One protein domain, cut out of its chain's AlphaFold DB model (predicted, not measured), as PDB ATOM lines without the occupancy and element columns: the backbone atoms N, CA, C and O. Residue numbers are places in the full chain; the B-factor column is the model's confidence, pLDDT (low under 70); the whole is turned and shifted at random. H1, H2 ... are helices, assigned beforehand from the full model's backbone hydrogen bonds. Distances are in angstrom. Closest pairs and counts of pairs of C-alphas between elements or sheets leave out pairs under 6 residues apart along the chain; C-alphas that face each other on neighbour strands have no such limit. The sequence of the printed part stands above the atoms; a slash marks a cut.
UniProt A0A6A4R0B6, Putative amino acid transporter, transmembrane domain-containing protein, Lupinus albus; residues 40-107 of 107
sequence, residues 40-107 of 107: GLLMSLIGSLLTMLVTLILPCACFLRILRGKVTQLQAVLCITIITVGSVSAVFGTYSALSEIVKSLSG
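Overview. This is residues 40 to 107 of the 107 residues of the protein "Putative amino acid transporter, transmembrane domain-containing protein" of Lupinus albus (UniProt A0A6A4R0B6). Two long helices make a narrow, loose U: the chain runs along H1, turns through a tight link at residues 67 to 71 and folds back along H2, with a gap between the two helices. H2 is the longer, and its far part sticks out alone with the last two residues, as residues 90 to 107, and adds to the length. The printed part has 68 residues with two named helices, H1 then H2, and no named strand; the class is all helix. The whole is extended, with a radius of gyration of the C-alphas of 18.1 A, and spans 63 by 22 by 7 A.

Arrangement. H1, residues 40 to 66, and H2, residues 72 to 105, are close but not clearly touching, with 1 pair of C-alphas within 8 A. That closest pair is Leu 49 and Ile 82, whose C-alphas are 7.8 A apart. The helices run opposite ways at a shallow tilt of 11 degrees, and their centres are 18.9 A apart. H1 has a kink of 25 degrees near residue 59. Every O i to N i+4 pair is within hydrogen-bond range in H2, and 22 of 23 are in H1.

Along the chain. H1 begins with C-alpha 40 at (-27.547, 3.894, -15.335) and measures 38.6 A to C-alpha 66 at (-39.601, 40.383, -11.508). H2 measures 49.5 A from Thr 72 to Leu 105, whose C-alpha is at (-1.542, -3.925, -21.648).

Size, cuts and confidence. The two C-alphas farthest apart, those of Ile 66 and Gly 107, are 63.3 A apart. Residues 65 to 70 stand free, as do residues 90 to 107, of which 90 to 105 belong to H2. The printed part has no cut. The mean pLDDT of the printed part is 73.5, and 21 residues are under 70, among them 59 to 65 and 67 to 73.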
ATOM      1  N   GLY A  40     -26.477   3.558 -16.276       65.31
ATOM      2  CA  GLY A  40     -27.547   3.894 -15.335       65.31
ATOM      3  C   GLY A  40     -27.231   5.075 -14.412       65.31
ATOM      4  O   GLY A  40     -28.074   5.953 -14.241       65.31
ATOM      5  N   LEU A  41     -26.021   5.137 -13.848       64.81
ATOM      6  CA  LEU A  41     -25.651   6.189 -12.892       64.81
ATOM      7  C   LEU A  41     -25.462   7.541 -13.580       64.81
ATOM      8  O   LEU A  41     -25.964   8.550 -13.094       64.81
ATOM      9  N   LEU A  42     -24.794   7.558 -14.735       68.19
ATOM     10  CA  LEU A  42     -24.571   8.782 -15.506       68.19
ATOM     11  C   LEU A  42     -25.887   9.311 -16.084       68.19
ATOM     12  O   LEU A  42     -26.186  10.492 -15.936       68.19
ATOM     13  N   MET A  43     -26.712   8.441 -16.675       75.81
ATOM     14  CA  MET A  43     -28.016   8.817 -17.230       75.81
ATOM     15  C   MET A  43     -28.959   9.347 -16.139       75.81
ATOM     16  O   MET A  43     -29.632  10.357 -16.344       75.81
ATOM     17  N   SER A  44     -28.976   8.707 -14.963       79.81
ATOM     18  CA  SER A  44     -29.781   9.152 -13.819       79.81
ATOM     19  C   SER A  44     -29.283  10.483 -13.249       79.81
ATOM     20  O   SER A  44     -30.093  11.368 -12.978       79.81
ATOM     21  N   LEU A  45     -27.964  10.671 -13.141       75.62
ATOM     22  CA  LEU A  45     -27.364  11.910 -12.650       75.62
ATOM     23  C   LEU A  45     -27.581  13.074 -13.624       75.62
ATOM     24  O   LEU A  45     -28.010  14.140 -13.199       75.62
ATOM     25  N   ILE A  46     -27.333  12.879 -14.923       82.88
ATOM     26  CA  ILE A  46     -27.533  13.907 -15.958       82.88
ATOM     27  C   ILE A  46     -29.014  14.282 -16.035       82.88
ATOM     28  O   ILE A  46     -29.343  15.467 -16.023       82.88
ATOM     29  N   GLY A  47     -29.904  13.286 -16.051       80.00
ATOM     30  CA  GLY A  47     -31.348  13.500 -16.036       80.00
ATOM     31  C   GLY A  47     -31.798  14.265 -14.794       80.00
ATOM     32  O   GLY A  47     -32.473  15.282 -14.920       80.00
ATOM     33  N   SER A  48     -31.360  13.850 -13.604       82.12
ATOM     34  CA  SER A  48     -31.705  14.526 -12.350       82.12
ATOM     35  C   SER A  48     -31.142  15.945 -12.279       82.12
ATOM     36  O   SER A  48     -31.889  16.864 -11.957       82.12
ATOM     37  N   LEU A  49     -29.874  16.160 -12.648       77.94
ATOM     38  CA  LEU A  49     -29.247  17.484 -12.672       77.94
ATOM     39  C   LEU A  49     -29.976  18.421 -13.633       77.94
ATOM     40  O   LEU A  49     -30.301  19.534 -13.235       77.94
ATOM     41  N   LEU A  50     -30.271  17.976 -14.860       80.62
ATOM     42  CA  LEU A  50     -31.022  18.748 -15.859       80.62
ATOM     43  C   LEU A  50     -32.444  19.051 -15.392       80.62
ATOM     44  O   LEU A  50     -32.906  20.182 -15.536       80.62
ATOM     45  N   THR A  51     -33.144  18.076 -14.816       86.88
ATOM     46  CA  THR A  51     -34.487  18.297 -14.275       86.88
ATOM     47  C   THR A  51     -34.435  19.289 -13.121       86.88
ATOM     48  O   THR A  51     -35.149  20.281 -13.169       86.88
ATOM     49  N   MET A  52     -33.546  19.100 -12.147       83.25
ATOM     50  CA  MET A  52     -33.382  19.986 -10.992       83.25
ATOM     51  C   MET A  52     -32.995  21.407 -11.420       83.25
ATOM     52  O   MET A  52     -33.561  22.377 -10.919       83.25
ATOM     53  N   LEU A  53     -32.116  21.529 -12.420       75.94
ATOM     54  CA  LEU A  53     -31.822  22.764 -13.139       75.94
ATOM     55  C   LEU A  53     -33.096  23.396 -13.677       75.94
ATOM     56  O   LEU A  53     -33.381  24.525 -13.325       75.94
ATOM     57  N   VAL A  54     -33.886  22.701 -14.491       82.31
ATOM     58  CA  VAL A  54     -35.098  23.266 -15.105       82.31
ATOM     59  C   VAL A  54     -36.147  23.630 -14.049       82.31
ATOM     60  O   VAL A  54     -36.730  24.712 -14.120       82.31
ATOM     61  N   THR A  55     -36.361  22.778 -13.043       83.75
ATOM     62  CA  THR A  55     -37.370  22.989 -11.993       83.75
ATOM     63  C   THR A  55     -36.991  24.117 -11.037       83.75
ATOM     64  O   THR A  55     -37.888  24.751 -10.498       83.75
ATOM     65  N   LEU A  56     -35.698  24.402 -10.838       69.31
ATOM     66  CA  LEU A  56     -35.229  25.537 -10.033       69.31
ATOM     67  C   LEU A  56     -34.990  26.795 -10.881       69.31
ATOM     68  O   LEU A  56     -35.356  27.889 -10.465       69.31
ATOM     69  N   ILE A  57     -34.450  26.670 -12.098       74.62
ATOM     70  CA  ILE A  57     -34.229  27.783 -13.033       74.62
ATOM     71  C   ILE A  57     -35.545  28.435 -13.396       74.62
ATOM     72  O   ILE A  57     -35.602  29.654 -13.412       74.62
ATOM     73  N   LEU A  58     -36.592  27.677 -13.709       70.50
ATOM     74  CA  LEU A  58     -37.844  28.270 -14.165       70.50
ATOM     75  C   LEU A  58     -38.479  29.202 -13.105       70.50
ATOM     76  O   LEU A  58     -38.736  30.358 -13.440       70.50
ATOM     77  N   PRO A  59     -38.647  28.810 -11.826       69.62
ATOM     78  CA  PRO A  59     -39.132  29.711 -10.782       69.62
ATOM     79  C   PRO A  59     -38.095  30.763 -10.373       69.62
ATOM     80  O   PRO A  59     -38.471  31.919 -10.190       69.62
ATOM     81  N   CYS A  60     -36.798  30.431 -10.292       60.47
ATOM     82  CA  CYS A  60     -35.771  31.409  -9.928       60.47
ATOM     83  C   CYS A  60     -35.607  32.477 -11.012       60.47
ATOM     84  O   CYS A  60     -35.666  33.658 -10.703       60.47
ATOM     85  N   ALA A  61     -35.482  32.108 -12.285       63.75
ATOM     86  CA  ALA A  61     -35.391  33.049 -13.401       63.75
ATOM     87  C   ALA A  61     -36.661  33.900 -13.535       63.75
ATOM     88  O   ALA A  61     -36.560  35.092 -13.831       63.75
ATOM     89  N   CYS A  62     -37.843  33.332 -13.273       61.34
ATOM     90  CA  CYS A  62     -39.099  34.082 -13.297       61.34
ATOM     91  C   CYS A  62     -39.176  35.102 -12.142       61.34
ATOM     92  O   CYS A  62     -39.493  36.269 -12.373       61.34
ATOM     93  N   PHE A  63     -38.766  34.719 -10.928       65.81
ATOM     94  CA  PHE A  63     -38.728  35.602  -9.754       65.81
ATOM     95  C   PHE A  63     -37.625  36.674  -9.851       65.81
ATOM     96  O   PHE A  63     -37.836  37.838  -9.523       65.81
ATOM     97  N   LEU A  64     -36.454  36.325 -10.389       63.59
ATOM     98  CA  LEU A  64     -35.354  37.253 -10.677       63.59
ATOM     99  C   LEU A  64     -35.736  38.322 -11.702       63.59
ATOM    100  O   LEU A  64     -35.316  39.475 -11.595       63.59
ATOM    101  N   ARG A  65     -36.479  37.925 -12.741       59.84
ATOM    102  CA  ARG A  65     -36.916  38.843 -13.797       59.84
ATOM    103  C   ARG A  65     -37.909  39.869 -13.253       59.84
ATOM    104  O   ARG A  65     -37.940  40.981 -13.774       59.84
ATOM    105  N   ILE A  66     -38.646  39.513 -12.199       70.25
ATOM    106  CA  ILE A  66     -39.601  40.383 -11.508       70.25
ATOM    107  C   ILE A  66     -38.930  41.261 -10.424       70.25
ATOM    108  O   ILE A  66     -39.308  42.418 -10.281       70.25
ATOM    109  N   LEU A  67     -37.864  40.791  -9.750       63.97
ATOM    110  CA  LEU A  67     -37.040  41.543  -8.769       63.97
ATOM    111  C   LEU A  67     -35.694  42.041  -9.359       63.97
ATOM    112  O   LEU A  67     -34.632  41.951  -8.736       63.97
ATOM    113  N   ARG A  68     -35.716  42.541 -10.598       53.50
ATOM    114  CA  ARG A  68     -34.540  42.896 -11.418       53.50
ATOM    115  C   ARG A  68     -33.667  44.005 -10.798       53.50
ATOM    116  O   ARG A  68     -33.757  45.165 -11.182       53.50
ATOM    117  N   GLY A  69     -32.782  43.635  -9.871       56.97
ATOM    118  CA  GLY A  69     -31.816  44.561  -9.268       56.97
ATOM    119  C   GLY A  69     -30.444  43.982  -8.904       56.97
ATOM    120  O   GLY A  69     -29.460  44.704  -9.016       56.97
ATOM    121  N   LYS A  70     -30.317  42.708  -8.483       54.41
ATOM    122  CA  LYS A  70     -29.053  42.233  -7.861       54.41
ATOM    123  C   LYS A  70     -28.740  40.731  -7.952       54.41
ATOM    124  O   LYS A  70     -28.217  40.157  -7.005       54.41
ATOM    125  N   VAL A  71     -29.083  40.045  -9.042       57.00
ATOM    126  CA  VAL A  71     -29.283  38.584  -8.921       57.00
ATOM    127  C   VAL A  71     -28.613  37.704  -9.999       57.00
ATOM    128  O   VAL A  71     -28.833  36.504 -10.086       57.00
ATOM    129  N   THR A  72     -27.603  38.245 -10.686       66.81
ATOM    130  CA  THR A  72     -26.649  37.482 -11.527       66.81
ATOM    131  C   THR A  72     -25.846  36.419 -10.745       66.81
ATOM    132  O   THR A  72     -25.415  35.425 -11.324       66.81
ATOM    133  N   GLN A  73     -25.680  36.580  -9.423       68.94
ATOM    134  CA  GLN A  73     -24.874  35.671  -8.591       68.94
ATOM    135  C   GLN A  73     -25.472  34.262  -8.462       68.94
ATOM    136  O   GLN A  73     -24.729  33.287  -8.484       68.94
ATOM    137  N   LEU A  74     -26.802  34.115  -8.391       70.44
ATOM    138  CA  LEU A  74     -27.435  32.788  -8.293       70.44
ATOM    139  C   LEU A  74     -27.271  31.975  -9.583       70.44
ATOM    140  O   LEU A  74     -27.015  30.775  -9.530       70.44
ATOM    141  N   GLN A  75     -27.360  32.641 -10.737       67.94
ATOM    142  CA  GLN A  75     -27.111  32.004 -12.029       67.94
ATOM    143  C   GLN A  75     -25.648  31.558 -12.157       67.94
ATOM    144  O   GLN A  75     -25.385  30.451 -12.624       67.94
ATOM    145  N   ALA A  76     -24.706  32.379 -11.685       74.88
ATOM    146  CA  ALA A  76     -23.289  32.027 -11.662       74.88
ATOM    147  C   ALA A  76     -23.001  30.835 -10.731       74.88
ATOM    148  O   ALA A  76     -22.331  29.891 -11.142       74.88
ATOM    149  N   VAL A  77     -23.552  30.829  -9.512       80.00
ATOM    150  CA  VAL A  77     -23.357  29.743  -8.530       80.00
ATOM    151  C   VAL A  77     -23.892  28.402  -9.045       80.00
ATOM    152  O   VAL A  77     -23.217  27.382  -8.891       80.00
ATOM    153  N   LEU A  78     -25.059  28.393  -9.699       73.81
ATOM    154  CA  LEU A  78     -25.621  27.184 -10.312       73.81
ATOM    155  C   LEU A  78     -24.725  26.648 -11.435       73.81
ATOM    156  O   LEU A  78     -24.371  25.472 -11.428       73.81
ATOM    157  N   CYS A  79     -24.286  27.510 -12.357       72.19
ATOM    158  CA  CYS A  79     -23.344  27.110 -13.405       72.19
ATOM    159  C   CYS A  79     -22.052  26.522 -12.822       72.19
ATOM    160  O   CYS A  79     -21.592  25.479 -13.284       72.19
ATOM    161  N   ILE A  80     -21.489  27.145 -11.783       82.81
ATOM    162  CA  ILE A  80     -20.261  26.665 -11.134       82.81
ATOM    163  C   ILE A  80     -20.480  25.281 -10.514       82.81
ATOM    164  O   ILE A  80     -19.672  24.380 -10.737       82.81
ATOM    165  N   THR A  81     -21.579  25.072  -9.786       80.19
ATOM    166  CA  THR A  81     -21.858  23.772  -9.151       80.19
ATOM    167  C   THR A  81     -21.983  22.647 -10.179       80.19
ATOM    168  O   THR A  81     -21.371  21.596 -10.002       80.19
ATOM    169  N   ILE A  82     -22.654  22.875 -11.307       80.31
ATOM    170  CA  ILE A  82     -22.783  21.862 -12.371       80.31
ATOM    171  C   ILE A  82     -21.433  21.552 -13.017       80.31
ATOM    172  O   ILE A  82     -21.107  20.384 -13.226       80.31
ATOM    173  N   ILE A  83     -20.628  22.582 -13.299       80.00
ATOM    174  CA  ILE A  83     -19.293  22.418 -13.890       80.00
ATOM    175  C   ILE A  83     -18.393  21.596 -12.959       80.00
ATOM    176  O   ILE A  83     -17.715  20.677 -13.418       80.00
ATOM    177  N   THR A  84     -18.411  21.878 -11.653       84.06
ATOM    178  CA  THR A  84     -17.596  21.134 -10.676       84.06
ATOM    179  C   THR A  84     -17.998  19.661 -10.581       84.06
ATOM    180  O   THR A  84     -17.129  18.794 -10.666       84.06
ATOM    181  N   VAL A  85     -19.298  19.354 -10.499       78.88
ATOM    182  CA  VAL A  85     -19.799  17.967 -10.456       78.88
ATOM    183  C   VAL A  85     -19.465  17.220 -11.750       78.88
ATOM    184  O   VAL A  85     -18.971  16.090 -11.707       78.88
ATOM    185  N   GLY A  86     -19.660  17.868 -12.902       75.19
ATOM    186  CA  GLY A  86     -19.299  17.316 -14.207       75.19
ATOM    187  C   GLY A  86     -17.806  16.994 -14.307       75.19
ATOM    188  O   GLY A  86     -17.443  15.889 -14.707       75.19
ATOM    189  N   SER A  87     -16.939  17.906 -13.862       81.19
ATOM    190  CA  SER A  87     -15.485  17.710 -13.884       81.19
ATOM    191  C   SER A  87     -15.040  16.525 -13.022       81.19
ATOM    192  O   SER A  87     -14.313  15.663 -13.513       81.19
ATOM    193  N   VAL A  88     -15.530  16.414 -11.782       81.38
ATOM    194  CA  VAL A  88     -15.180  15.298 -10.882       81.38
ATOM    195  C   VAL A  88     -15.603  13.951 -11.479       81.38
ATOM    196  O   VAL A  88     -14.831  12.992 -11.439       81.38
ATOM    197  N   SER A  89     -16.789  13.887 -12.093       71.81
ATOM    198  CA  SER A  89     -17.287  12.664 -12.738       71.81
ATOM    199  C   SER A  89     -16.458  12.251 -13.963       71.81
ATOM    200  O   SER A  89     -16.137  11.072 -14.116       71.81
ATOM    201  N   ALA A  90     -16.033  13.212 -14.792       73.31
ATOM    202  CA  ALA A  90     -15.206  12.954 -15.969       73.31
ATOM    203  C   ALA A  90     -13.807  12.455 -15.586       73.31
ATOM    204  O   ALA A  90     -13.274  11.534 -16.208       73.31
ATOM    205  N   VAL A  91     -13.230  13.033 -14.532       79.88
ATOM    206  CA  VAL A  91     -11.936  12.615 -13.987       79.88
ATOM    207  C   VAL A  91     -12.017  11.171 -13.486       79.88
ATOM    208  O   VAL A  91     -11.195  10.348 -13.885       79.88
ATOM    209  N   PHE A  92     -13.042  10.823 -12.702       76.38
ATOM    210  CA  PHE A  92     -13.253   9.448 -12.231       76.38
ATOM    211  C   PHE A  92     -13.449   8.447 -13.378       76.38
ATOM    212  O   PHE A  92     -12.835   7.381 -13.370       76.38
ATOM    213  N   GLY A  93     -14.251   8.798 -14.388       69.06
ATOM    214  CA  GLY A  93     -14.457   7.950 -15.567       69.06
ATOM    215  C   GLY A  93     -13.164   7.718 -16.353       69.06
ATOM    216  O   GLY A  93     -12.866   6.590 -16.743       69.06
ATOM    217  N   THR A  94     -12.351   8.767 -16.503       75.88
ATOM    218  CA  THR A  94     -11.050   8.694 -17.184       75.88
ATOM    219  C   THR A  94     -10.078   7.803 -16.419       75.88
ATOM    220  O   THR A  94      -9.427   6.963 -17.032       75.88
ATOM    221  N   TYR A  95     -10.015   7.922 -15.089       78.19
ATOM    222  CA  TYR A  95      -9.167   7.067 -14.254       78.19
ATOM    223  C   TYR A  95      -9.576   5.593 -14.307       78.19
ATOM    224  O   TYR A  95      -8.699   4.741 -14.451       78.19
ATOM    225  N   SER A  96     -10.876   5.282 -14.243       73.69
ATOM    226  CA  SER A  96     -11.353   3.898 -14.386       73.69
ATOM    227  C   SER A  96     -10.992   3.313 -15.752       73.69
ATOM    228  O   SER A  96     -10.436   2.218 -15.813       73.69
ATOM    229  N   ALA A  97     -11.231   4.057 -16.837       72.19
ATOM    230  CA  ALA A  97     -10.893   3.606 -18.187       72.19
ATOM    231  C   ALA A  97      -9.377   3.409 -18.368       72.19
ATOM    232  O   ALA A  97      -8.940   2.391 -18.902       72.19
ATOM    233  N   LEU A  98      -8.553   4.341 -17.875       79.25
ATOM    234  CA  LEU A  98      -7.091   4.232 -17.938       79.25
ATOM    235  C   LEU A  98      -6.562   3.050 -17.125       79.25
ATOM    236  O   LEU A  98      -5.676   2.342 -17.599       79.25
ATOM    237  N   SER A  99      -7.101   2.816 -15.927       75.44
ATOM    238  CA  SER A  99      -6.691   1.685 -15.092       75.44
ATOM    239  C   SER A  99      -6.990   0.346 -15.766       75.44
ATOM    240  O   SER A  99      -6.201  -0.590 -15.630       75.44
ATOM    241  N   GLU A 100      -8.101   0.240 -16.494       78.69
ATOM    242  CA  GLU A 100      -8.481  -0.975 -17.220       78.69
ATOM    243  C   GLU A 100      -7.614  -1.197 -18.470       78.69
ATOM    244  O   GLU A 100      -7.153  -2.315 -18.714       78.69
ATOM    245  N   ILE A 101      -7.289  -0.127 -19.206       81.69
ATOM    246  CA  ILE A 101      -6.385  -0.176 -20.368       81.69
ATOM    247  C   ILE A 101      -4.962  -0.564 -19.945       81.69
ATOM    248  O   ILE A 101      -4.368  -1.459 -20.543       81.69
ATOM    249  N   VAL A 102      -4.412   0.056 -18.894       84.44
ATOM    250  CA  VAL A 102      -3.054  -0.248 -18.400       84.44
ATOM    251  C   VAL A 102      -2.960  -1.687 -17.893       84.44
ATOM    252  O   VAL A 102      -1.980  -2.377 -18.168       84.44
ATOM    253  N   LYS A 103      -3.993  -2.171 -17.196       81.94
ATOM    254  CA  LYS A 103      -4.056  -3.559 -16.725       81.94
ATOM    255  C   LYS A 103      -4.160  -4.558 -17.884       81.94
ATOM    256  O   LYS A 103      -3.572  -5.627 -17.787       81.94
ATOM    257  N   SER A 104      -4.845  -4.191 -18.969       81.62
ATOM    258  CA  SER A 104      -4.960  -5.009 -20.187       81.62
ATOM    259  C   SER A 104      -3.688  -5.013 -21.046       81.62
ATOM    260  O   SER A 104      -3.481  -5.956 -21.796       81.62
ATOM    261  N   LEU A 105      -2.837  -3.982 -20.952       79.06
ATOM    262  CA  LEU A 105      -1.542  -3.925 -21.648       79.06
ATOM    263  C   LEU A 105      -0.395  -4.610 -20.884       79.06
ATOM    264  O   LEU A 105       0.640  -4.893 -21.481       79.06
ATOM    265  N   SER A 106      -0.536  -4.812 -19.572       74.19
ATOM    266  CA  SER A 106       0.525  -5.346 -18.704       74.19
ATOM    267  C   SER A 106       0.411  -6.855 -18.420       74.19
ATOM    268  O   SER A 106       1.216  -7.366 -17.637       74.19
ATOM    269  N   GLY A 107      -0.576  -7.547 -18.994       51.09
ATOM    270  CA  GLY A 107      -0.747  -9.004 -18.922       51.09
ATOM    271  C   GLY A 107      -0.562  -9.640 -20.288       51.09
ATOM    272  O   GLY A 107       0.017 -10.746 -20.325       51.09
TER     273      GLY A 107